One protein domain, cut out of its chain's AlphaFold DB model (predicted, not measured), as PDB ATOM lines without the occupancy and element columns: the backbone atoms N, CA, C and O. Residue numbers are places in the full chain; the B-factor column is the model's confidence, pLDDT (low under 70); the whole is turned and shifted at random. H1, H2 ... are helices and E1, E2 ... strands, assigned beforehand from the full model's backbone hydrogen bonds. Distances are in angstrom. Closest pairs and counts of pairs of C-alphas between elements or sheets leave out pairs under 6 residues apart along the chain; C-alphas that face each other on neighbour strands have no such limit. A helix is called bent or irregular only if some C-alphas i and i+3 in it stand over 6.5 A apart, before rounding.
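AT A GLANCE: This is residues 184 to 369 of the 481 residues of the protein "Outer membrane protein IcsA autotransporter" of Budvicia aquatica (UniProt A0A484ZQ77). The chain winds in stacked turns, a solenoid whose strands E2 to E15 fall alternately into two long walls: a curled sheet E2 E4 E6 E8 E10 E12 E14 E17 E16, mixed, and a parallel sheet E3 E5 E7 E9 E11 E13 E15. At the last turns the hairpin E16 and E17 extends the larger sheet, with H1 beside it; E1 lies at the opposite end. You have 186 printed residues, mostly strand: E1 to E13, then H1, then E14 to E17. The whole is compact, with a radius of gyration of the C-alphas of 16.5 A, yet elongated, spanning 54 by 33 by 28 A.

IN THESE COORDINATES: Start the larger sheet at C-alpha 190, (-20.527, 35.096, 32.834), where E2 runs to 195; then find E4, 211 to 215; E6, 228 to 234; E8, 245 to 254, 20.8 A long; E10, 266 to 276, 18.5 A; E12, 293 to 300; E14, 325 to 330; E16, 353 to 360, 16.7 A; and E17, 364 to 369, which ends at C-alpha 369, (-33.925, 40.484, -9.236). Between them look for E3, 200 to 202; E5, 219 to 222; E7, 238 to 241; E9, 259 to 262; E11, 281 to 285; E13, 303 to 307; and E15, 340 to 342. E1 is 184 to 186, and H1 is 317 to 323, 10.8 A long.

HOW THE PARTS SIT: In the larger sheet, E8 and E10 are parallel; look at N 249 and O 269, 2.9 A. E8 bends by 93 degrees at residue 250 and E10 by 116 degrees at residue 272. E14 is parallel to E12, with N 295 and O 329 at 2.9 A, and antiparallel to E17, with N 327 and O 365 at 2.9 A. In the hairpin E16 and E17, find N 358 and O 366, 2.9 A. The two sheets form a sandwich, face to face, with best planes 22 degrees apart and facing parts 8.2 A centre to centre. In the other sheet, E9 and E11 are parallel, with N 283 and O 260 at 2.8 A. H1 is at the larger sheet's level; its closest C-alphas to E17 are those of Thr 323 and Gly 368, 5.4 A. H1 is only just irregular, with C-alphas 318 and 321 6.9 A apart; 0 of 3 O i to N i+4 pairs and 3 of 4 O i to N i+3 pairs are within hydrogen-bond range. E1 pairs with no named strand, but residues 184 to 185 pair in parallel with 206 to 207.

THE WHOLE: The C-alphas farthest apart are those of Asn 189 and Thr 315, 55.8 A. The printed part has no cut, and no link is long. Mean pLDDT of the printed part is 96.9, and no printed residue is under 70.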
ATOM      1  N   VAL A 184     -20.135  23.608  26.728       98.88
ATOM      2  CA  VAL A 184     -19.784  24.828  27.463       98.88
ATOM      3  C   VAL A 184     -21.065  25.521  27.905       98.88
ATOM      4  O   VAL A 184     -21.806  26.051  27.082       98.88
ATOM      5  N   THR A 185     -21.322  25.524  29.208       98.88
ATOM      6  CA  THR A 185     -22.457  26.215  29.823       98.88
ATOM      7  C   THR A 185     -22.009  27.585  30.322       98.88
ATOM      8  O   THR A 185     -21.287  27.688  31.309       98.88
ATOM      9  N   ASN A 186     -22.431  28.642  29.637       98.88
ATOM     10  CA  ASN A 186     -22.151  30.041  29.934       98.88
ATOM     11  C   ASN A 186     -23.376  30.689  30.595       98.88
ATOM     12  O   ASN A 186     -24.309  31.119  29.916       98.88
ATOM     13  N   ASN A 187     -23.411  30.730  31.928       98.69
ATOM     14  CA  ASN A 187     -24.565  31.228  32.685       98.69
ATOM     15  C   ASN A 187     -24.657  32.766  32.678       98.69
ATOM     16  O   ASN A 187     -23.688  33.454  32.366       98.69
ATOM     17  N   THR A 188     -25.817  33.313  33.060       97.56
ATOM     18  CA  THR A 188     -26.184  34.741  32.922       97.56
ATOM     19  C   THR A 188     -25.101  35.741  33.347       97.56
ATOM     20  O   THR A 188     -24.901  36.742  32.671       97.56
ATOM     21  N   ASN A 189     -24.382  35.481  34.445       96.88
ATOM     22  CA  ASN A 189     -23.395  36.411  35.016       96.88
ATOM     23  C   ASN A 189     -21.965  36.182  34.504       96.88
ATOM     24  O   ASN A 189     -20.997  36.621  35.134       96.88
ATOM     25  N   SER A 190     -21.820  35.459  33.395       98.69
ATOM     26  CA  SER A 190     -20.527  35.096  32.834       98.69
ATOM     27  C   SER A 190     -20.355  35.542  31.387       98.69
ATOM     28  O   SER A 190     -21.315  35.779  30.647       98.69
ATOM     29  N   VAL A 191     -19.088  35.688  31.010       98.94
ATOM     30  CA  VAL A 191     -18.659  36.036  29.662       98.94
ATOM     31  C   VAL A 191     -17.713  34.959  29.152       98.94
ATOM     32  O   VAL A 191     -16.646  34.728  29.727       98.94
ATOM     33  N   LEU A 192     -18.066  34.360  28.021       98.94
ATOM     34  CA  LEU A 192     -17.142  33.581  27.217       98.94
ATOM     35  C   LEU A 192     -16.540  34.499  26.154       98.94
ATOM     36  O   LEU A 192     -17.251  35.004  25.289       98.94
ATOM     37  N   GLN A 193     -15.228  34.709  26.198       98.94
ATOM     38  CA  GLN A 193     -14.507  35.461  25.177       98.94
ATOM     39  C   GLN A 193     -13.675  34.517  24.308       98.94
ATOM     40  O   GLN A 193     -12.794  33.814  24.799       98.94
ATOM     41  N   LEU A 194     -13.906  34.554  22.998       98.94
ATOM     42  CA  LEU A 194     -13.084  33.884  21.995       98.94
ATOM     43  C   LEU A 194     -12.054  34.891  21.482       98.94
ATOM     44  O   LEU A 194     -12.381  35.731  20.648       98.94
ATOM     45  N   ASN A 195     -10.827  34.841  21.998       98.81
ATOM     46  CA  ASN A 195      -9.732  35.715  21.568       98.81
ATOM     47  C   ASN A 195      -8.843  34.997  20.547       98.81
ATOM     48  O   ASN A 195      -7.705  34.628  20.837       98.81
ATOM     49  N   PHE A 196      -9.398  34.727  19.368       98.69
ATOM     50  CA  PHE A 196      -8.720  33.934  18.345       98.69
ATOM     51  C   PHE A 196      -7.897  34.866  17.455       98.69
ATOM     52  O   PHE A 196      -8.441  35.606  16.634       98.69
ATOM     53  N   THR A 197      -6.576  34.860  17.629       98.12
ATOM     54  CA  THR A 197      -5.643  35.639  16.794       98.12
ATOM     55  C   THR A 197      -5.412  35.000  15.424       98.12
ATOM     56  O   THR A 197      -5.119  35.710  14.468       98.12
ATOM     57  N   ALA A 198      -5.604  33.684  15.324       98.38
ATOM     58  CA  ALA A 198      -5.591  32.898  14.096       98.38
ATOM     59  C   ALA A 198      -6.913  32.135  13.935       98.38
ATOM     60  O   ALA A 198      -7.695  32.014  14.880       98.38
ATOM     61  N   ASN A 199      -7.169  31.618  12.734       98.69
ATOM     62  CA  ASN A 199      -8.390  30.871  12.449       98.69
ATOM     63  C   ASN A 199      -8.437  29.575  13.264       98.69
ATOM     64  O   ASN A 199      -7.472  28.813  13.273       98.69
ATOM     65  N   SER A 200      -9.565  29.308  13.919       98.69
ATOM     66  CA  SER A 200      -9.771  28.076  14.678       98.69
ATOM     67  C   SER A 200     -11.255  27.741  14.801       98.69
ATOM     68  O   SER A 200     -12.118  28.623  14.808       98.69
ATOM     69  N   THR A 201     -11.549  26.452  14.958       98.75
ATOM     70  CA  THR A 201     -12.912  25.939  15.140       98.75
ATOM     71  C   THR A 201     -13.166  25.573  16.595       98.75
ATOM     72  O   THR A 201     -12.419  24.784  17.166       98.75
ATOM     73  N   LEU A 202     -14.232  26.120  17.175       98.81
ATOM     74  CA  LEU A 202     -14.794  25.698  18.454       98.81
ATOM     75  C   LEU A 202     -15.923  24.695  18.171       98.81
ATOM     76  O   LEU A 202     -16.971  25.053  17.624       98.81
ATOM     77  N   ALA A 203     -15.680  23.425  18.492       98.44
ATOM     78  CA  ALA A 203     -16.621  22.331  18.233       98.44
ATOM     79  C   ALA A 203     -17.649  22.126  19.354       98.44
ATOM     80  O   ALA A 203     -18.639  21.422  19.167       98.44
ATOM     81  N   ASN A 204     -17.420  22.740  20.514       98.69
ATOM     82  CA  ASN A 204     -18.294  22.624  21.671       98.69
ATOM     83  C   ASN A 204     -19.703  23.135  21.341       98.69
ATOM     84  O   ASN A 204     -19.870  24.154  20.668       98.69
ATOM     85  N   ILE A 205     -20.714  22.458  21.885       98.62
ATOM     86  CA  ILE A 205     -22.063  23.017  21.974       98.62
ATOM     87  C   ILE A 205     -22.043  24.063  23.087       98.62
ATOM     88  O   ILE A 205     -21.630  23.767  24.214       98.62
ATOM     89  N   LEU A 206     -22.473  25.278  22.757       98.88
ATOM     90  CA  LEU A 206     -22.575  26.383  23.702       98.88
ATOM     91  C   LEU A 206     -24.000  26.452  24.252       98.88
ATOM     92  O   LEU A 206     -24.959  26.325  23.497       98.88
ATOM     93  N   GLY A 207     -24.158  26.642  25.554       98.44
ATOM     94  CA  GLY A 207     -25.466  26.780  26.185       98.44
ATOM     95  C   GLY A 207     -25.472  27.858  27.256       98.44
ATOM     96  O   GLY A 207     -24.437  28.177  27.831       98.44
ATOM     97  N   GLY A 208     -26.662  28.352  27.585       98.00
ATOM     98  CA  GLY A 208     -26.871  29.345  28.636       98.00
ATOM     99  C   GLY A 208     -27.134  30.754  28.103       98.00
ATOM    100  O   GLY A 208     -27.283  30.989  26.908       98.00
ATOM    101  N   SER A 209     -27.265  31.692  29.031       97.81
ATOM    102  CA  SER A 209     -27.700  33.079  28.807       97.81
ATOM    103  C   SER A 209     -26.584  34.107  29.005       97.81
ATOM    104  O   SER A 209     -26.830  35.307  28.902       97.81
ATOM    105  N   GLY A 210     -25.364  33.668  29.320       98.75
ATOM    106  CA  GLY A 210     -24.203  34.543  29.437       98.75
ATOM    107  C   GLY A 210     -23.783  35.124  28.087       98.75
ATOM    108  O   GLY A 210     -24.175  34.637  27.020       98.75
ATOM    109  N   SER A 211     -22.929  36.145  28.123       98.88
ATOM    110  CA  SER A 211     -22.466  36.814  26.905       98.88
ATOM    111  C   SER A 211     -21.361  36.028  26.195       98.88
ATOM    112  O   SER A 211     -20.491  35.439  26.840       98.88
ATOM    113  N   LEU A 212     -21.394  36.035  24.862       98.94
ATOM    114  CA  LEU A 212     -20.312  35.577  23.993       98.94
ATOM    115  C   LEU A 212     -19.652  36.789  23.331       98.94
ATOM    116  O   LEU A 212     -20.320  37.558  22.645       98.94
ATOM    117  N   ILE A 213     -18.338  36.931  23.483       98.94
ATOM    118  CA  ILE A 213     -17.572  38.015  22.861       98.94
ATOM    119  C   ILE A 213     -16.510  37.427  21.937       98.94
ATOM    120  O   ILE A 213     -15.684  36.619  22.360       98.94
ATOM    121  N   LYS A 214     -16.480  37.866  20.680       98.88
ATOM    122  CA  LYS A 214     -15.421  37.528  19.727       98.88
ATOM    123  C   LYS A 214     -14.430  38.686  19.597       98.88
ATOM    124  O   LYS A 214     -14.793  39.781  19.183       98.88
ATOM    125  N   THR A 215     -13.166  38.404  19.909       98.75
ATOM    126  CA  THR A 215     -11.995  39.287  19.753       98.75
ATOM    127  C   THR A 215     -10.877  38.565  18.989       98.75
ATOM    128  O   THR A 215     -11.041  37.419  18.564       98.75
ATOM    129  N   GLY A 216      -9.738  39.228  18.778       98.31
ATOM    130  CA  GLY A 216      -8.633  38.702  17.972       98.31
ATOM    131  C   GLY A 216      -8.926  38.749  16.467       98.31
ATOM    132  O   GLY A 216     -10.079  38.697  16.042       98.31
ATOM    133  N   GLY A 217      -7.881  38.884  15.649       98.31
ATOM    134  CA  GLY A 217      -8.025  39.107  14.203       98.31
ATOM    135  C   GLY A 217      -8.445  37.880  13.384       98.31
ATOM    136  O   GLY A 217      -8.826  38.030  12.229       98.31
ATOM    137  N   GLY A 218      -8.391  36.675  13.957       98.62
ATOM    138  CA  GLY A 218      -8.723  35.432  13.264       98.62
ATOM    139  C   GLY A 218     -10.225  35.156  13.172       98.62
ATOM    140  O   GLY A 218     -11.063  35.843  13.768       98.62
ATOM    141  N   VAL A 219     -10.561  34.091  12.447       98.88
ATOM    142  CA  VAL A 219     -11.916  33.536  12.355       98.88
ATOM    143  C   VAL A 219     -12.153  32.541  13.498       98.88
ATOM    144  O   VAL A 219     -11.445  31.540  13.608       98.88
ATOM    145  N   ALA A 220     -13.178  32.773  14.318       98.88
ATOM    146  CA  ALA A 220     -13.713  31.761  15.229       98.88
ATOM    147  C   ALA A 220     -14.899  31.066  14.565       98.88
ATOM    148  O   ALA A 220     -15.944  31.686  14.380       98.88
ATOM    149  N   THR A 221     -14.735  29.794  14.205       98.88
ATOM    150  CA  THR A 221     -15.809  29.000  13.592       98.88
ATOM    151  C   THR A 221     -16.531  28.192  14.660       98.88
ATOM    152  O   THR A 221     -15.915  27.355  15.313       98.88
ATOM    153  N   LEU A 222     -17.826  28.429  14.843       98.88
ATOM    154  CA  LEU A 222     -18.684  27.657  15.738       98.88
ATOM    155  C   LEU A 222     -19.342  26.527  14.953       98.88
ATOM    156  O   LEU A 222     -19.918  26.774  13.899       98.88
ATOM    157  N   THR A 223     -19.259  25.292  15.449       98.50
ATOM    158  CA  THR A 223     -19.846  24.121  14.757       98.50
ATOM    159  C   THR A 223     -20.803  23.300  15.621       98.50
ATOM    160  O   THR A 223     -21.491  22.427  15.097       98.50
ATOM    161  N   GLY A 224     -20.913  23.604  16.918       97.88
ATOM    162  CA  GLY A 224     -21.863  22.951  17.819       97.88
ATOM    163  C   GLY A 224     -23.314  23.289  17.465       97.88
ATOM    164  O   GLY A 224     -23.776  24.405  17.720       97.88
ATOM    165  N   ALA A 225     -24.043  22.330  16.896       95.00
ATOM    166  CA  ALA A 225     -25.460  22.478  16.564       95.00
ATOM    167  C   ALA A 225     -26.332  22.621  17.826       95.00
ATOM    168  O   ALA A 225     -26.041  22.027  18.863       95.00
ATOM    169  N   GLY A 226     -27.404  23.417  17.738       94.00
ATOM    170  CA  GLY A 226     -28.302  23.687  18.869       94.00
ATOM    171  C   GLY A 226     -27.723  24.639  19.920       94.00
ATOM    172  O   GLY A 226     -28.296  24.782  21.001       94.00
ATOM    173  N   SER A 227     -26.598  25.293  19.616       98.56
ATOM    174  CA  SER A 227     -25.976  26.239  20.536       98.56
ATOM    175  C   SER A 227     -26.895  27.421  20.850       98.56
ATOM    176  O   SER A 227     -27.638  27.902  19.992       98.56
ATOM    177  N   THR A 228     -26.832  27.891  22.093       98.69
ATOM    178  CA  THR A 228     -27.610  29.018  22.611       98.69
ATOM    179  C   THR A 228     -26.733  29.889  23.493       98.69
ATOM    180  O   THR A 228     -26.044  29.373  24.369       98.69
ATOM    181  N   GLN A 229     -26.779  31.200  23.280       98.69
ATOM    182  CA  GLN A 229     -26.080  32.192  24.093       98.69
ATOM    183  C   GLN A 229     -26.992  33.385  24.410       98.69
ATOM    184  O   GLN A 229     -28.030  33.581  23.780       98.69
ATOM    185  N   GLY A 230     -26.588  34.214  25.375       98.81
ATOM    186  CA  GLY A 230     -27.191  35.527  25.602       98.81
ATOM    187  C   GLY A 230     -26.756  36.539  24.542       98.81
ATOM    188  O   GLY A 230     -26.852  36.291  23.341       98.81
ATOM    189  N   ALA A 231     -26.267  37.698  24.983       98.88
ATOM    190  CA  ALA A 231     -25.743  38.714  24.075       98.88
ATOM    191  C   ALA A 231     -24.463  38.234  23.371       98.88
ATOM    192  O   ALA A 231     -23.498  37.838  24.036       98.88
ATOM    193  N   VAL A 232     -24.442  38.311  22.040       98.94
ATOM    194  CA  VAL A 232     -23.277  38.011  21.202       98.94
ATOM    195  C   VAL A 232     -22.713  39.311  20.632       98.94
ATOM    196  O   VAL A 232     -23.413  40.044  19.935       98.94
ATOM    197  N   THR A 233     -21.431  39.579  20.878       98.94
ATOM    198  CA  THR A 233     -20.734  40.757  20.341       98.94
ATOM    199  C   THR A 233     -19.501  40.330  19.558       98.94
ATOM    200  O   THR A 233     -18.645  39.611  20.075       98.94
ATOM    201  N   VAL A 234     -19.376  40.801  18.319       98.94
ATOM    202  CA  VAL A 234     -18.162  40.640  17.509       98.94
ATOM    203  C   VAL A 234     -17.404  41.961  17.510       98.94
ATOM    204  O   VAL A 234     -17.807  42.915  16.848       98.94
ATOM    205  N   GLU A 235     -16.325  42.020  18.289       98.88
ATOM    206  CA  GLU A 235     -15.509  43.227  18.464       98.88
ATOM    207  C   GLU A 235     -14.359  43.306  17.457       98.88
ATOM    208  O   GLU A 235     -13.963  44.399  17.066       98.88
ATOM    209  N   ASN A 236     -13.807  42.157  17.045       98.62
ATOM    210  CA  ASN A 236     -12.735  42.085  16.050       98.62
ATOM    211  C   ASN A 236     -12.679  40.712  15.346       98.62
ATOM    212  O   ASN A 236     -13.097  39.683  15.897       98.62
ATOM    213  N   GLY A 237     -12.100  40.690  14.145       98.75
ATOM    214  CA  GLY A 237     -11.992  39.502  13.300       98.75
ATOM    215  C   GLY A 237     -13.364  39.005  12.851       98.75
ATOM    216  O   GLY A 237     -14.282  39.795  12.638       98.75
ATOM    217  N   THR A 238     -13.519  37.686  12.715       98.94
ATOM    218  CA  THR A 238     -14.777  37.091  12.241       98.94
ATOM    219  C   THR A 238     -15.338  36.072  13.220       98.94
ATOM    220  O   THR A 238     -14.627  35.152  13.629       98.94
ATOM    221  N   LEU A 239     -16.623  36.188  13.555       98.94
ATOM    222  CA  LEU A 239     -17.396  35.086  14.126       98.94
ATOM    223  C   LEU A 239     -18.119  34.363  12.987       98.94
ATOM    224  O   LEU A 239     -18.944  34.961  12.300       98.94
ATOM    225  N   SER A 240     -17.776  33.099  12.757       98.88
ATOM    226  CA  SER A 240     -18.362  32.277  11.700       98.88
ATOM    227  C   SER A 240     -19.268  31.212  12.302       98.88
ATOM    228  O   SER A 240     -18.819  30.347  13.051       98.88
ATOM    229  N   PHE A 241     -20.549  31.278  11.974       98.81
ATOM    230  CA  PHE A 241     -21.543  30.270  12.296       98.81
ATOM    231  C   PHE A 241     -21.478  29.180  11.230       98.81
ATOM    232  O   PHE A 241     -21.967  29.369  10.118       98.81
ATOM    233  N   GLY A 242     -20.790  28.088  11.569       97.94
ATOM    234  CA  GLY A 242     -20.512  26.930  10.718       97.94
ATOM    235  C   GLY A 242     -21.367  25.698  11.031       97.94
ATOM    236  O   GLY A 242     -21.214  24.662  10.388       97.94
ATOM    237  N   GLN A 243     -22.224  25.768  12.049       97.19
ATOM    238  CA  GLN A 243     -23.109  24.685  12.468       97.19
ATOM    239  C   GLN A 243     -24.254  24.489  11.474       97.19
ATOM    240  O   GLN A 243     -24.842  25.459  11.004       97.19
ATOM    241  N   THR A 244     -24.641  23.247  11.200       92.69
ATOM    242  CA  THR A 244     -25.893  23.002  10.469       92.69
ATOM    243  C   THR A 244     -27.086  23.284  11.385       92.69
ATOM    244  O   THR A 244     -27.078  22.917  12.562       92.69
ATOM    245  N   GLY A 245     -28.107  23.963  10.859       92.75
ATOM    246  CA  GLY A 245     -29.272  24.375  11.641       92.75
ATOM    247  C   GLY A 245     -29.059  25.655  12.458       92.75
ATOM    248  O   GLY A 245     -28.254  26.519  12.105       92.75
ATOM    249  N   VAL A 246     -29.835  25.788  13.538       96.94
ATOM    250  CA  VAL A 246     -30.034  27.060  14.249       96.94
ATOM    251  C   VAL A 246     -28.991  27.276  15.351       96.94
ATOM    252  O   VAL A 246     -28.767  26.394  16.186       96.94
ATOM    253  N   PHE A 247     -28.412  28.477  15.394       98.69
ATOM    254  CA  PHE A 247     -27.780  29.051  16.586       98.69
ATOM    255  C   PHE A 247     -28.714  30.093  17.205       98.69
ATOM    256  O   PHE A 247     -29.206  30.974  16.500       98.69
ATOM    257  N   ASN A 248     -28.944  30.013  18.515       98.81
ATOM    258  CA  ASN A 248     -29.815  30.944  19.230       98.81
ATOM    259  C   ASN A 248     -28.991  31.996  19.983       98.81
ATOM    260  O   ASN A 248     -28.017  31.663  20.662       98.81
ATOM    261  N   ALA A 249     -29.402  33.258  19.910       98.81
ATOM    262  CA  ALA A 249     -28.789  34.345  20.666       98.81
ATOM    263  C   ALA A 249     -29.846  35.263  21.288       98.81
ATOM    264  O   ALA A 249     -30.921  35.457  20.724       98.81
ATOM    265  N   GLY A 250     -29.524  35.888  22.419       98.81
ATOM    266  CA  GLY A 250     -30.331  36.974  22.980       98.81
ATOM    267  C   GLY A 250     -30.239  38.257  22.149       98.81
ATOM    268  O   GLY A 250     -31.229  38.950  21.959       98.81
ATOM    269  N   SER A 251     -29.059  38.559  21.617       98.88
ATOM    270  CA  SER A 251     -28.818  39.652  20.669       98.88
ATOM    271  C   SER A 251     -27.537  39.379  19.888       98.88
ATOM    272  O   SER A 251     -26.710  38.570  20.320       98.88
ATOM    273  N   LEU A 252     -27.359  40.051  18.752       98.94
ATOM    274  CA  LEU A 252     -26.129  39.981  17.969       98.94
ATOM    275  C   LEU A 252     -25.714  41.372  17.493       98.94
ATOM    276  O   LEU A 252     -26.401  41.978  16.678       98.94
ATOM    277  N   THR A 253     -24.548  41.829  17.939       98.94
ATOM    278  CA  THR A 253     -23.938  43.084  17.486       98.94
ATOM    279  C   THR A 253     -22.607  42.801  16.802       98.94
ATOM    280  O   THR A 253     -21.717  42.187  17.391       98.94
ATOM    281  N   THR A 254     -22.440  43.276  15.570       98.94
ATOM    282  CA  THR A 254     -21.141  43.267  14.873       98.94
ATOM    283  C   THR A 254     -20.599  44.690  14.818       98.94
ATOM    284  O   THR A 254     -21.243  45.575  14.256       98.94
ATOM    285  N   LEU A 255     -19.438  44.921  15.439       98.88
ATOM    286  CA  LEU A 255     -18.807  46.239  15.491       98.88
ATOM    287  C   LEU A 255     -18.061  46.572  14.190       98.88
ATOM    288  O   LEU A 255     -17.871  45.732  13.311       98.88
ATOM    289  N   ILE A 256     -17.635  47.832  14.082       98.31
ATOM    290  CA  ILE A 256     -16.827  48.332  12.967       98.31
ATOM    291  C   ILE A 256     -15.562  47.481  12.771       98.31
ATOM    292  O   ILE A 256     -14.913  47.100  13.743       98.31
ATOM    293  N   ASN A 257     -15.208  47.195  11.515       97.44
ATOM    294  CA  ASN A 257     -14.089  46.330  11.108       97.44
ATOM    295  C   ASN A 257     -14.189  44.858  11.556       97.44
ATOM    296  O   ASN A 257     -13.266  44.082  11.305       97.44
ATOM    297  N   ALA A 258     -15.286  44.455  12.197       98.88
ATOM    298  CA  ALA A 258     -15.564  43.068  12.528       98.88
ATOM    299  C   ALA A 258     -16.545  42.451  11.523       98.88
ATOM    300  O   ALA A 258     -17.286  43.153  10.826       98.88
ATOM    301  N   ALA A 259     -16.563  41.120  11.464       98.94
ATOM    302  CA  ALA A 259     -17.446  40.389  10.569       98.94
ATOM    303  C   ALA A 259     -18.232  39.279  11.270       98.94
ATOM    304  O   ALA A 259     -17.697  38.518  12.078       98.94
ATOM    305  N   THR A 260     -19.491  39.130  10.876       98.94
ATOM    306  CA  THR A 260     -20.286  37.930  11.138       98.94
ATOM    307  C   THR A 260     -20.409  37.139   9.845       98.94
ATOM    308  O   THR A 260     -20.684  37.708   8.796       98.94
ATOM    309  N   THR A 261     -20.200  35.827   9.900       98.94
ATOM    310  CA  THR A 261     -20.407  34.926   8.758       98.94
ATOM    311  C   THR A 261     -21.447  33.874   9.105       98.94
ATOM    312  O   THR A 261     -21.341  33.248  10.153       98.94
ATOM    313  N   VAL A 262     -22.417  33.655   8.221       98.75
ATOM    314  CA  VAL A 262     -23.370  32.541   8.287       98.75
ATOM    315  C   VAL A 262     -23.157  31.672   7.054       98.75
ATOM    316  O   VAL A 262     -23.342  32.135   5.925       98.75
ATOM    317  N   VAL A 263     -22.685  30.438   7.252       97.94
ATOM    318  CA  VAL A 263     -22.404  29.530   6.130       97.94
ATOM    319  C   VAL A 263     -23.692  28.901   5.587       97.94
ATOM    320  O   VAL A 263     -24.766  29.017   6.178       97.94
ATOM    321  N   ALA A 264     -23.596  28.218   4.444       96.44
ATOM    322  CA  ALA A 264     -24.755  27.619   3.796       96.44
ATOM    323  C   ALA A 264     -25.435  26.588   4.713       96.44
ATOM    324  O   ALA A 264     -24.784  25.689   5.246       96.44
ATOM    325  N   ASN A 265     -26.762  26.685   4.829       94.38
ATOM    326  CA  ASN A 265     -27.618  25.845   5.684       94.38
ATOM    327  C   ASN A 265     -27.455  26.056   7.203       94.38
ATOM    328  O   ASN A 265     -28.049  25.312   7.992       94.38
ATOM    329  N   SER A 266     -26.691  27.063   7.620       97.88
ATOM    330  CA  SER A 266     -26.755  27.613   8.972       97.88
ATOM    331  C   SER A 266     -27.840  28.680   9.045       97.88
ATOM    332  O   SER A 266     -28.095  29.382   8.067       97.88
ATOM    333  N   SER A 267     -28.447  28.841  10.215       98.00
ATOM    334  CA  SER A 267     -29.321  29.977  10.495       98.00
ATOM    335  C   SER A 267     -29.146  30.492  11.909       98.00
ATOM    336  O   SER A 267     -28.642  29.794  12.796       98.00
ATOM    337  N   LEU A 268     -29.548  31.744  12.107       98.75
ATOM    338  CA  LEU A 268     -29.505  32.415  13.396       98.75
ATOM    339  C   LEU A 268     -30.920  32.777  13.832       98.75
ATOM    340  O   LEU A 268     -31.673  33.375  13.067       98.75
ATOM    341  N   ASN A 269     -31.244  32.458  15.079       98.69
ATOM    342  CA  ASN A 269     -32.459  32.909  15.736       98.69
ATOM    343  C   ASN A 269     -32.087  33.863  16.873       98.69
ATOM    344  O   ASN A 269     -31.530  33.450  17.893       98.69
ATOM    345  N   ILE A 270     -32.356  35.147  16.676       98.81
ATOM    346  CA  ILE A 270     -32.003  36.217  17.600       98.81
ATOM    347  C   ILE A 270     -33.273  36.653  18.331       98.81
ATOM    348  O   ILE A 270     -34.169  37.246  17.746       98.81
ATOM    349  N   ALA A 271     -33.363  36.367  19.628       98.56
ATOM    350  CA  ALA A 271     -34.554  36.694  20.413       98.56
ATOM    351  C   ALA A 271     -34.763  38.209  20.596       98.56
ATOM    352  O   ALA A 271     -35.873  38.643  20.880       98.56
ATOM    353  N   GLY A 272     -33.694  38.999  20.476       98.62
ATOM    354  CA  GLY A 272     -33.697  40.455  20.578       98.62
ATOM    355  C   GLY A 272     -33.161  41.120  19.311       98.62
ATOM    356  O   GLY A 272     -33.534  40.766  18.195       98.62
ATOM    357  N   GLY A 273     -32.284  42.110  19.486       98.44
ATOM    358  CA  GLY A 273     -31.764  42.923  18.385       98.44
ATOM    359  C   GLY A 273     -30.607  42.287  17.608       98.44
ATOM    360  O   GLY A 273     -29.656  41.773  18.205       98.44
ATOM    361  N   LEU A 274     -30.665  42.399  16.281       98.88
ATOM    362  CA  LEU A 274     -29.531  42.282  15.366       98.88
ATOM    363  C   LEU A 274     -29.046  43.686  14.982       98.88
ATOM    364  O   LEU A 274     -29.779  44.445  14.351       98.88
ATOM    365  N   THR A 275     -27.787  43.993  15.279       98.88
ATOM    366  CA  THR A 275     -27.152  45.265  14.921       98.88
ATOM    367  C   THR A 275     -25.904  45.020  14.076       98.88
ATOM    368  O   THR A 275     -24.938  44.394  14.527       98.88
ATOM    369  N   GLN A 276     -25.902  45.546  12.853       98.69
ATOM    370  CA  GLN A 276     -24.710  45.697  12.016       98.69
ATOM    371  C   GLN A 276     -24.277  47.164  12.046       98.69
ATOM    372  O   GLN A 276     -24.978  48.030  11.526       98.69
ATOM    373  N   ASN A 277     -23.144  47.460  12.685       98.56
ATOM    374  CA  ASN A 277     -22.633  48.827  12.726       98.56
ATOM    375  C   ASN A 277     -22.083  49.247  11.355       98.56
ATOM    376  O   ASN A 277     -21.591  48.426  10.586       98.56
ATOM    377  N   SER A 278     -22.066  50.550  11.066       98.38
ATOM    378  CA  SER A 278     -21.359  51.028   9.872       98.38
ATOM    379  C   SER A 278     -19.884  50.598   9.901       98.38
ATOM    380  O   SER A 278     -19.233  50.582  10.952       98.38
ATOM    381  N   GLY A 279     -19.384  50.173   8.740       98.00
ATOM    382  CA  GLY A 279     -18.065  49.562   8.576       98.00
ATOM    383  C   GLY A 279     -17.922  48.127   9.115       98.00
ATOM    384  O   GLY A 279     -16.808  47.606   9.099       98.00
ATOM    385  N   SER A 280     -18.991  47.471   9.589       98.81
ATOM    386  CA  SER A 280     -18.999  46.019   9.833       98.81
ATOM    387  C   SER A 280     -19.273  45.235   8.546       98.81
ATOM    388  O   SER A 280     -19.593  45.803   7.499       98.81
ATOM    389  N   THR A 281     -19.132  43.909   8.598       98.88
ATOM    390  CA  THR A 281     -19.478  43.023   7.477       98.88
ATOM    391  C   THR A 281     -20.360  41.859   7.921       98.88
ATOM    392  O   THR A 281     -20.024  41.132   8.855       98.88
ATOM    393  N   LEU A 282     -21.449  41.620   7.195       98.88
ATOM    394  CA  LEU A 282     -22.236  40.396   7.265       98.88
ATOM    395  C   LEU A 282     -21.982  39.561   6.006       98.88
ATOM    396  O   LEU A 282     -22.338  39.970   4.907       98.88
ATOM    397  N   ASN A 283     -21.388  38.381   6.163       98.81
ATOM    398  CA  ASN A 283     -21.226  37.407   5.087       98.81
ATOM    399  C   ASN A 283     -22.311  36.332   5.203       98.81
ATOM    400  O   ASN A 283     -22.455  35.712   6.258       98.81
ATOM    401  N   VAL A 284     -23.028  36.060   4.118       98.62
ATOM    402  CA  VAL A 284     -24.035  34.997   4.044       98.62
ATOM    403  C   VAL A 284     -23.764  34.137   2.819       98.62
ATOM    404  O   VAL A 284     -23.673  34.630   1.693       98.62
ATOM    405  N   ALA A 285     -23.621  32.833   3.029       97.12
ATOM    406  CA  ALA A 285     -23.614  31.870   1.938       97.12
ATOM    407  C   ALA A 285     -25.034  31.342   1.719       97.12
ATOM    408  O   ALA A 285     -25.662  30.826   2.644       97.12
ATOM    409  N   VAL A 286     -25.537  31.475   0.491       94.62
ATOM    410  CA  VAL A 286     -26.866  30.992   0.110       94.62
ATOM    411  C   VAL A 286     -26.906  29.471   0.263       94.62
ATOM    412  O   VAL A 286     -26.069  28.748  -0.279       94.62
ATOM    413  N   GLY A 287     -27.888  28.999   1.024       93.44
ATOM    414  CA  GLY A 287     -28.221  27.588   1.182       93.44
ATOM    415  C   GLY A 287     -29.728  27.389   1.051       93.44
ATOM    416  O   GLY A 287     -30.414  28.201   0.440       93.44
ATOM    417  N   ASN A 288     -30.256  26.333   1.667       92.75
ATOM    418  CA  ASN A 288     -31.688  26.009   1.598       92.75
ATOM    419  C   ASN A 288     -32.527  26.644   2.721       92.75
ATOM    420  O   ASN A 288     -33.733  26.418   2.790       92.75
ATOM    421  N   VAL A 289     -31.894  27.383   3.636       94.81
ATOM    422  CA  VAL A 289     -32.565  28.001   4.784       94.81
ATOM    423  C   VAL A 289     -32.830  29.469   4.477       94.81
ATOM    424  O   VAL A 289     -31.895  30.218   4.212       94.81
ATOM    425  N   GLN A 290     -34.101  29.859   4.525       95.00
ATOM    426  CA  GLN A 290     -34.556  31.241   4.396       95.00
ATOM    427  C   GLN A 290     -35.798  31.456   5.288       95.00
ATOM    428  O   GLN A 290     -36.686  30.598   5.271       95.00
ATOM    429  N   PRO A 291     -35.888  32.549   6.069       97.75
ATOM    430  CA  PRO A 291     -34.838  33.542   6.311       97.75
ATOM    431  C   PRO A 291     -33.585  32.927   6.957       97.75
ATOM    432  O   PRO A 291     -33.681  31.993   7.755       97.75
ATOM    433  N   VAL A 292     -32.397  33.436   6.610       98.44
ATOM    434  CA  VAL A 292     -31.128  32.980   7.220       98.44
ATOM    435  C   VAL A 292     -31.014  33.471   8.662       98.44
ATOM    436  O   VAL A 292     -30.506  32.757   9.528       98.44
ATOM    437  N   ILE A 293     -31.491  34.686   8.929       98.81
ATOM    438  CA  ILE A 293     -31.479  35.302  10.256       98.81
ATOM    439  C   ILE A 293     -32.888  35.774  10.609       98.81
ATOM    440  O   ILE A 293     -33.485  36.546   9.866       98.81
ATOM    441  N   THR A 294     -33.406  35.360  11.759       98.81
ATOM    442  CA  THR A 294     -34.612  35.947  12.357       98.81
ATOM    443  C   THR A 294     -34.223  36.777  13.570       98.81
ATOM    444  O   THR A 294     -33.390  36.339  14.364       98.81
ATOM    445  N   ALA A 295     -34.801  37.966  13.720       98.81
ATOM    446  CA  ALA A 295     -34.565  38.837  14.868       98.81
ATOM    447  C   ALA A 295     -35.837  39.575  15.300       98.81
ATOM    448  O   ALA A 295     -36.754  39.775  14.504       98.81
ATOM    449  N   ASP A 296     -35.895  40.020  16.554       98.69
ATOM    450  CA  ASP A 296     -37.013  40.842  17.027       98.69
ATOM    451  C   ASP A 296     -36.929  42.283  16.501       98.69
ATOM    452  O   ASP A 296     -37.922  42.888  16.094       98.69
ATOM    453  N   SER A 297     -35.709  42.818  16.443       98.69
ATOM    454  CA  SER A 297     -35.406  44.105  15.821       98.69
ATOM    455  C   SER A 297     -34.115  44.032  15.020       98.69
ATOM    456  O   SER A 297     -33.200  43.275  15.353       98.69
ATOM    457  N   VAL A 298     -34.036  44.829  13.955       98.88
ATOM    458  CA  VAL A 298     -32.879  44.868  13.061       98.88
ATOM    459  C   VAL A 298     -32.455  46.314  12.800       98.88
ATOM    460  O   VAL A 298     -33.261  47.157  12.393       98.88
ATOM    461  N   ALA A 299     -31.168  46.583  13.002       98.75
ATOM    462  CA  ALA A 299     -30.492  47.812  12.611       98.75
ATOM    463  C   ALA A 299     -29.346  47.483  11.649       98.75
ATOM    464  O   ALA A 299     -28.415  46.753  12.004       98.75
ATOM    465  N   LEU A 300     -29.436  47.998  10.422       98.75
ATOM    466  CA  LEU A 300     -28.499  47.714   9.340       98.75
ATOM    467  C   LEU A 300     -27.583  48.904   9.047       98.75
ATOM    468  O   LEU A 300     -28.013  50.057   9.018       98.75
ATOM    469  N   GLY A 301     -26.332  48.562   8.771       98.19
ATOM    470  CA  GLY A 301     -25.251  49.406   8.280       98.19
ATOM    471  C   GLY A 301     -24.151  48.501   7.723       98.19
ATOM    472  O   GLY A 301     -24.305  47.278   7.686       98.19
ATOM    473  N   GLY A 302     -23.029  49.072   7.291       98.25
ATOM    474  CA  GLY A 302     -21.871  48.288   6.861       98.25
ATOM    475  C   GLY A 302     -22.120  47.520   5.562       98.25
ATOM    476  O   GLY A 302     -22.907  47.933   4.716       98.25
ATOM    477  N   THR A 303     -21.410  46.410   5.366       98.62
ATOM    478  CA  THR A 303     -21.442  45.640   4.112       98.62
ATOM    479  C   THR A 303     -22.184  44.316   4.269       98.62
ATOM    480  O   THR A 303     -21.895  43.552   5.189       98.62
ATOM    481  N   LEU A 304     -23.069  43.996   3.325       98.69
ATOM    482  CA  LEU A 304     -23.601  42.651   3.112       98.69
ATOM    483  C   LEU A 304     -22.853  41.975   1.961       98.69
ATOM    484  O   LEU A 304     -22.882  42.458   0.832       98.69
ATOM    485  N   ASN A 305     -22.245  40.823   2.223       98.38
ATOM    486  CA  ASN A 305     -21.648  39.965   1.207       98.38
ATOM    487  C   ASN A 305     -22.455  38.675   1.081       98.38
ATOM    488  O   ASN A 305     -22.532  37.887   2.023       98.38
ATOM    489  N   ILE A 306     -22.997  38.427  -0.104       97.81
ATOM    490  CA  ILE A 306     -23.675  37.184  -0.454       97.81
ATOM    491  C   ILE A 306     -22.767  36.349  -1.351       97.81
ATOM    492  O   ILE A 306     -22.220  36.839  -2.338       97.81
ATOM    493  N   THR A 307     -22.640  35.067  -1.033       96.12
ATOM    494  CA  THR A 307     -21.963  34.077  -1.882       96.12
ATOM    495  C   THR A 307     -22.928  32.954  -2.251       96.12
ATOM    496  O   THR A 307     -23.860  32.665  -1.505       96.12
ATOM    497  N   GLY A 308     -22.739  32.329  -3.417       92.31
ATOM    498  CA  GLY A 308     -23.599  31.229  -3.878       92.31
ATOM    499  C   GLY A 308     -24.953  31.653  -4.465       92.31
ATOM    500  O   GLY A 308     -25.789  30.795  -4.739       92.31
ATOM    501  N   PHE A 309     -25.184  32.950  -4.691       92.06
ATOM    502  CA  PHE A 309     -26.397  33.422  -5.359       92.06
ATOM    503  C   PHE A 309     -26.361  33.071  -6.855       92.06
ATOM    504  O   PHE A 309     -25.461  33.499  -7.575       92.06
ATOM    505  N   THR A 310     -27.323  32.271  -7.321       89.69
ATOM    506  CA  THR A 310     -27.324  31.684  -8.679       89.69
ATOM    507  C   THR A 310     -28.622  31.907  -9.455       89.69
ATOM    508  O   THR A 310     -28.774  31.372 -10.559       89.69
ATOM    509  N   ALA A 311     -29.556  32.697  -8.911       89.75
ATOM    510  CA  ALA A 311     -30.815  32.979  -9.587       89.75
ATOM    511  C   ALA A 311     -30.562  33.610 -10.965       89.75
ATOM    512  O   ALA A 311     -29.624  34.387 -11.150       89.75
ATOM    513  N   GLN A 312     -31.408  33.260 -11.930       89.75
ATOM    514  CA  GLN A 312     -31.348  33.777 -13.294       89.75
ATOM    515  C   GLN A 312     -32.436  34.829 -13.502       89.75
ATOM    516  O   GLN A 312     -33.499  34.761 -12.881       89.75
ATOM    517  N   ALA A 313     -32.175  35.778 -14.398       90.94
ATOM    518  CA  ALA A 313     -33.159  36.774 -14.798       90.94
ATOM    519  C   ALA A 313     -34.399  36.078 -15.401       90.94
ATOM    520  O   ALA A 313     -34.260  35.316 -16.362       90.94
ATOM    521  N   PRO A 314     -35.610  36.309 -14.866       93.12
ATOM    522  CA  PRO A 314     -36.817  35.706 -15.403       93.12
ATOM    523  C   PRO A 314     -37.314  36.465 -16.638       93.12
ATOM    524  O   PRO A 314     -36.956  37.617 -16.880       93.12
ATOM    525  N   THR A 315     -38.213  35.838 -17.396       94.69
ATOM    526  CA  THR A 315     -38.837  36.446 -18.583       94.69
ATOM    527  C   THR A 315     -40.142  37.190 -18.283       94.69
ATOM    528  O   THR A 315     -40.668  37.843 -19.179       94.69
ATOM    529  N   ASN A 316     -40.695  37.087 -17.066       96.50
ATOM    530  CA  ASN A 316     -41.904  37.806 -16.641       96.50
ATOM    531  C   ASN A 316     -41.631  38.617 -15.369       96.50
ATOM    532  O   ASN A 316     -40.972  38.124 -14.448       96.50
ATOM    533  N   ALA A 317     -42.196  39.818 -15.282       95.88
ATOM    534  CA  ALA A 317     -42.055  40.679 -14.112       95.88
ATOM    535  C   ALA A 317     -42.669  40.066 -12.838       95.88
ATOM    536  O   ALA A 317     -42.057  40.119 -11.775       95.88
ATOM    537  N   SER A 318     -43.828  39.416 -12.940       94.38
ATOM    538  CA  SER A 318     -44.523  38.766 -11.819       94.38
ATOM    539  C   SER A 318     -43.710  37.645 -11.165       94.38
ATOM    540  O   SER A 318     -43.910  37.335  -9.995       94.38
ATOM    541  N   THR A 319     -42.768  37.054 -11.905       94.88
ATOM    542  CA  THR A 319     -41.920  35.954 -11.429       94.88
ATOM    543  C   THR A 319     -40.604  36.415 -10.801       94.88
ATOM    544  O   THR A 319     -39.824  35.576 -10.356       94.88
ATOM    545  N   LEU A 320     -40.340  37.725 -10.726       93.38
ATOM    546  CA  LEU A 320     -39.135  38.266 -10.080       93.38
ATOM    547  C   LEU A 320     -39.047  37.891  -8.598       93.38
ATOM    548  O   LEU A 320     -37.958  37.599  -8.110       93.38
ATOM    549  N   THR A 321     -40.185  37.801  -7.914       90.31
ATOM    550  CA  THR A 321     -40.284  37.346  -6.518       90.31
ATOM    551  C   THR A 321     -39.760  35.923  -6.322       90.31
ATOM    552  O   THR A 321     -39.219  35.614  -5.268       90.31
ATOM    553  N   ASN A 322     -39.817  35.065  -7.348       91.69
ATOM    554  CA  ASN A 322     -39.266  33.705  -7.285       91.69
ATOM    555  C   ASN A 322     -37.729  33.680  -7.316       91.69
ATOM    556  O   ASN A 322     -37.130  32.630  -7.097       91.69
ATOM    557  N   THR A 323     -37.088  34.807  -7.638       93.38
ATOM    558  CA  THR A 323     -35.623  34.944  -7.626       93.38
ATOM    559  C   THR A 323     -35.093  35.495  -6.309       93.38
ATOM    560  O   THR A 323     -33.879  35.580  -6.130       93.38
ATOM    561  N   GLU A 324     -35.987  35.916  -5.415       94.31
ATOM    562  CA  GLU A 324     -35.610  36.512  -4.146       94.31
ATOM    563  C   GLU A 324     -35.154  35.444  -3.152       94.31
ATOM    564  O   GLU A 324     -35.758  34.382  -3.011       94.31
ATOM    565  N   PHE A 325     -34.087  35.768  -2.434       96.44
ATOM    566  CA  PHE A 325     -33.604  35.025  -1.288       96.44
ATOM    567  C   PHE A 325     -33.714  35.914  -0.052       96.44
ATOM    568  O   PHE A 325     -33.107  36.991   0.002       96.44
ATOM    569  N   THR A 326     -34.488  35.472   0.939       97.69
ATOM    570  CA  THR A 326     -34.665  36.216   2.190       97.69
ATOM    571  C   THR A 326     -33.465  35.992   3.098       97.69
ATOM    572  O   THR A 326     -33.260  34.911   3.651       97.69
ATOM    573  N   VAL A 327     -32.658  37.037   3.263       98.56
ATOM    574  CA  VAL A 327     -31.463  37.014   4.113       98.56
ATOM    575  C   VAL A 327     -31.862  37.139   5.576       98.56
ATOM    576  O   VAL A 327     -31.381  36.391   6.423       98.56
ATOM    577  N   LEU A 328     -32.759  38.072   5.881       98.50
ATOM    578  CA  LEU A 328     -33.182  38.349   7.248       98.50
ATOM    579  C   LEU A 328     -34.668  38.671   7.321       98.50
ATOM    580  O   LEU A 328     -35.226  39.243   6.387       98.50
ATOM    581  N   HIS A 329     -35.253  38.324   8.458       98.69
ATOM    582  CA  HIS A 329     -36.604  38.676   8.863       98.69
ATOM    583  C   HIS A 329     -36.567  39.343  10.243       98.69
ATOM    584  O   HIS A 329     -35.855  38.885  11.142       98.69
ATOM    585  N   SER A 330     -37.343  40.410  10.407       98.69
ATOM    586  CA  SER A 330     -37.462  41.208  11.625       98.69
ATOM    587  C   SER A 330     -38.920  41.279  12.083       98.69
ATOM    588  O   SER A 330     -39.795  41.589  11.279       98.69
ATOM    589  N   ASN A 331     -39.190  41.089  13.379       98.38
ATOM    590  CA  ASN A 331     -40.540  41.295  13.936       98.38
ATOM    591  C   ASN A 331     -40.922  42.787  14.039       98.38
ATOM    592  O   ASN A 331     -42.096  43.133  14.176       98.38
ATOM    593  N   SER A 332     -39.927  43.675  13.977       98.19
ATOM    594  CA  SER A 332     -40.075  45.134  13.977       98.19
ATOM    595  C   SER A 332     -39.601  45.736  12.655       98.19
ATOM    596  O   SER A 332     -38.849  45.100  11.918       98.19
ATOM    597  N   VAL A 333     -39.989  46.980  12.359       98.50
ATOM    598  CA  VAL A 333     -39.505  47.689  11.163       98.50
ATOM    599  C   VAL A 333     -37.975  47.707  11.146       98.50
ATOM    600  O   VAL A 333     -37.350  48.136  12.118       98.50
ATOM    601  N   ILE A 334     -37.381  47.254  10.041       98.75
ATOM    602  CA  ILE A 334     -35.936  47.318   9.824       98.75
ATOM    603  C   ILE A 334     -35.517  48.788   9.795       98.75
ATOM    604  O   ILE A 334     -36.058  49.595   9.038       98.75
ATOM    605  N   SER A 335     -34.529  49.127  10.618       98.38
ATOM    606  CA  SER A 335     -33.921  50.455  10.646       98.38
ATOM    607  C   SER A 335     -32.594  50.462   9.887       98.38
ATOM    608  O   SER A 335     -31.824  49.503   9.950       98.38
ATOM    609  N   GLY A 336     -32.313  51.552   9.169       97.31
ATOM    610  CA  GLY A 336     -31.117  51.663   8.329       97.31
ATOM    611  C   GLY A 336     -31.170  50.790   7.069       97.31
ATOM    612  O   GLY A 336     -32.226  50.306   6.668       97.31
ATOM    613  N   ASN A 337     -30.023  50.629   6.416       96.69
ATOM    614  CA  ASN A 337     -29.800  49.746   5.270       96.69
ATOM    615  C   ASN A 337     -28.297  49.417   5.225       96.69
ATOM    616  O   ASN A 337     -27.499  50.128   5.832       96.69
ATOM    617  N   PHE A 338     -27.897  48.363   4.519       98.06
ATOM    618  CA  PHE A 338     -26.479  48.142   4.248       98.06
ATOM    619  C   PHE A 338     -25.920  49.286   3.392       98.06
ATOM    620  O   PHE A 338     -26.542  49.703   2.414       98.06
ATOM    621  N   ASP A 339     -24.727  49.754   3.753       96.56
ATOM    622  CA  ASP A 339     -23.969  50.768   3.018       96.56
ATOM    623  C   ASP A 339     -23.507  50.209   1.657       96.56
ATOM    624  O   ASP A 339     -23.446  50.927   0.660       96.56
ATOM    625  N   LEU A 340     -23.203  48.905   1.612       96.06
ATOM    626  CA  LEU A 340     -22.803  48.174   0.410       96.06
ATOM    627  C   LEU A 340     -23.414  46.770   0.391       96.06
ATOM    628  O   LEU A 340     -23.410  46.068   1.402       96.06
ATOM    629  N   VAL A 341     -23.855  46.324  -0.787       96.19
ATOM    630  CA  VAL A 341     -24.264  44.937  -1.036       96.19
ATOM    631  C   VAL A 341     -23.405  44.356  -2.155       96.19
ATOM    632  O   VAL A 341     -23.396  44.868  -3.272       96.19
ATOM    633  N   SER A 342     -22.701  43.267  -1.860       95.69
ATOM    634  CA  SER A 342     -21.947  42.469  -2.824       95.69
ATOM    635  C   SER A 342     -22.627  41.120  -3.011       95.69
ATOM    636  O   SER A 342     -22.901  40.423  -2.038       95.69
ATOM    637  N   LEU A 343     -22.880  40.726  -4.257       94.00
ATOM    638  CA  LEU A 343     -23.562  39.470  -4.600       94.00
ATOM    639  C   LEU A 343     -22.602  38.436  -5.207       94.00
ATOM    640  O   LEU A 343     -22.977  37.654  -6.078       94.00
ATOM    641  N   GLY A 344     -21.330  38.465  -4.793       86.81
ATOM    642  CA  GLY A 344     -20.338  37.463  -5.195       86.81
ATOM    643  C   GLY A 344     -20.010  37.473  -6.692       86.81
ATOM    644  O   GLY A 344     -19.647  36.440  -7.245       86.81
ATOM    645  N   GLY A 345     -20.165  38.625  -7.350       84.19
ATOM    646  CA  GLY A 345     -19.978  38.791  -8.793       84.19
ATOM    647  C   GLY A 345     -21.249  38.610  -9.628       84.19
ATOM    648  O   GLY A 345     -21.215  38.891 -10.824       84.19
ATOM    649  N   ALA A 346     -22.370  38.195  -9.029       86.75
ATOM    650  CA  ALA A 346     -23.654  38.193  -9.719       86.75
ATOM    651  C   ALA A 346     -24.095  39.633 -10.028       86.75
ATOM    652  O   ALA A 346     -24.063  40.506  -9.159       86.75
ATOM    653  N   ALA A 347     -24.521  39.871 -11.267       86.56
ATOM    654  CA  ALA A 347     -25.026  41.155 -11.733       86.56
ATOM    655  C   ALA A 347     -26.178  40.941 -12.720       86.56
ATOM    656  O   ALA A 347     -26.280  39.891 -13.358       86.56
ATOM    657  N   SER A 348     -27.031  41.953 -12.869       90.06
ATOM    658  CA  SER A 348     -27.969  41.980 -13.987       90.06
ATOM    659  C   SER A 348     -27.213  42.234 -15.288       90.06
ATOM    660  O   SER A 348     -26.359  43.116 -15.355       90.06
ATOM    661  N   THR A 349     -27.534  41.471 -16.330       90.81
ATOM    662  CA  THR A 349     -26.992  41.668 -17.683       90.81
ATOM    663  C   THR A 349     -27.848  42.615 -18.526       90.81
ATOM    664  O   THR A 349     -27.529  42.848 -19.690       90.81
ATOM    665  N   VAL A 350     -28.951  43.124 -17.968       93.44
ATOM    666  CA  VAL A 350     -29.940  43.969 -18.651       93.44
ATOM    667  C   VAL A 350     -30.252  45.219 -17.826       93.44
ATOM    668  O   VAL A 350     -30.100  45.221 -16.607       93.44
ATOM    669  N   ASP A 351     -30.708  46.280 -18.487       93.44
ATOM    670  CA  ASP A 351     -30.997  47.586 -17.876       93.44
ATOM    671  C   ASP A 351     -32.351  47.650 -17.151       93.44
ATOM    672  O   ASP A 351     -32.498  48.395 -16.179       93.44
ATOM    673  N   TYR A 352     -33.318  46.839 -17.583       94.56
ATOM    674  CA  TYR A 352     -34.674  46.789 -17.027       94.56
ATOM    675  C   TYR A 352     -34.823  45.907 -15.783       94.56
ATOM    676  O   TYR A 352     -35.880  45.926 -15.143       94.56
ATOM    677  N   LEU A 353     -33.781  45.151 -15.422       95.38
ATOM    678  CA  LEU A 353     -33.712  44.417 -14.164       95.38
ATOM    679  C   LEU A 353     -32.567  44.937 -13.298       95.38
ATOM    680  O   LEU A 353     -31.436  45.087 -13.753       95.38
ATOM    681  N   THR A 354     -32.853  45.113 -12.017       92.56
ATOM    682  CA  THR A 354     -31.853  45.306 -10.967       92.56
ATOM    683  C   THR A 354     -31.590  43.980 -10.284       92.56
ATOM    684  O   THR A 354     -32.516  43.201 -10.086       92.56
ATOM    685  N   LEU A 355     -30.344  43.727  -9.898       93.00
ATOM    686  CA  LEU A 355     -29.990  42.643  -8.992       93.00
ATOM    687  C   LEU A 355     -29.341  43.277  -7.760       93.00
ATOM    688  O   LEU A 355     -28.233  43.800  -7.848       93.00
ATOM    689  N   ALA A 356     -30.073  43.310  -6.648       91.94
ATOM    690  CA  ALA A 356     -29.698  44.086  -5.469       91.94
ATOM    691  C   ALA A 356     -30.299  43.507  -4.181       91.94
ATOM    692  O   ALA A 356     -31.208  42.676  -4.224       91.94
ATOM    693  N   GLY A 357     -29.793  43.984  -3.042       93.81
ATOM    694  CA  GLY A 357     -30.430  43.826  -1.736       93.81
ATOM    695  C   GLY A 357     -31.417  44.956  -1.458       93.81
ATOM    696  O   GLY A 357     -31.140  46.111  -1.782       93.81
ATOM    697  N   ARG A 358     -32.575  44.636  -0.879       93.31
ATOM    698  CA  ARG A 358     -33.609  45.618  -0.530       93.31
ATOM    699  C   ARG A 358     -34.430  45.176   0.672       93.31
ATOM    700  O   ARG A 358     -34.649  43.985   0.883       93.31
ATOM    701  N   ILE A 359     -34.941  46.163   1.402       95.06
ATOM    702  CA  ILE A 359     -35.972  45.950   2.415       95.06
ATOM    703  C   ILE A 359     -37.314  45.750   1.705       95.06
ATOM    704  O   ILE A 359     -37.696  46.552   0.853       95.06
ATOM    705  N   VAL A 360     -38.026  44.687   2.065       93.00
ATOM    706  CA  VAL A 360     -39.345  44.327   1.544       93.00
ATOM    707  C   VAL A 360     -40.336  44.330   2.705       93.00
ATOM    708  O   VAL A 360     -40.046  43.835   3.792       93.00
ATOM    709  N   ASN A 361     -41.502  44.946   2.495       93.12
ATOM    710  CA  ASN A 361     -42.576  45.059   3.492       93.12
ATOM    711  C   ASN A 361     -42.146  45.648   4.851       93.12
ATOM    712  O   ASN A 361     -42.849  45.452   5.830       93.12
ATOM    713  N   ASN A 362     -41.021  46.369   4.921       96.38
ATOM    714  CA  ASN A 362     -40.378  46.875   6.145       96.38
ATOM    715  C   ASN A 362     -39.809  45.816   7.112       96.38
ATOM    716  O   ASN A 362     -39.162  46.209   8.080       96.38
ATOM    717  N   TYR A 363     -40.014  44.520   6.871       98.06
ATOM    718  CA  TYR A 363     -39.684  43.448   7.824       98.06
ATOM    719  C   TYR A 363     -38.671  42.437   7.283       98.06
ATOM    720  O   TYR A 363     -37.960  41.819   8.069       98.06
ATOM    721  N   ASP A 364     -38.555  42.306   5.961       98.38
ATOM    722  CA  ASP A 364     -37.635  41.368   5.320       98.38
ATOM    723  C   ASP A 364     -36.514  42.114   4.599       98.38
ATOM    724  O   ASP A 364     -36.732  43.192   4.044       98.38
ATOM    725  N   TYR A 365     -35.318  41.528   4.552       98.38
ATOM    726  CA  TYR A 365     -34.285  41.937   3.599       98.38
ATOM    727  C   TYR A 365     -34.053  40.823   2.591       98.38
ATOM    728  O   TYR A 365     -33.536  39.753   2.931       98.38
ATOM    729  N   ASN A 366     -34.390  41.106   1.340       97.12
ATOM    730  CA  ASN A 366     -34.261  40.161   0.246       97.12
ATOM    731  C   ASN A 366     -33.121  40.586  -0.674       97.12
ATOM    732  O   ASN A 366     -32.915  41.774  -0.925       97.12
ATOM    733  N   VAL A 367     -32.405  39.603  -1.212       96.62
ATOM    734  CA  VAL A 367     -31.515  39.787  -2.362       96.62
ATOM    735  C   VAL A 367     -32.119  39.073  -3.560       96.62
ATOM    736  O   VAL A 367     -32.587  37.945  -3.435       96.62
ATOM    737  N   GLY A 368     -32.153  39.725  -4.716       95.12
ATOM    738  CA  GLY A 368     -32.744  39.125  -5.910       95.12
ATOM    739  C   GLY A 368     -33.008  40.121  -7.022       95.12
ATOM    740  O   GLY A 368     -32.711  41.317  -6.898       95.12
ATOM    741  N   PHE A 369     -33.564  39.619  -8.125       94.69
ATOM    742  CA  PHE A 369     -33.925  40.484  -9.236       94.69
ATOM    743  C   PHE A 369     -35.141  41.346  -8.884       94.69
ATOM    744  O   PHE A 369     -36.044  40.934  -8.159       94.69
TER     745      PHE A 369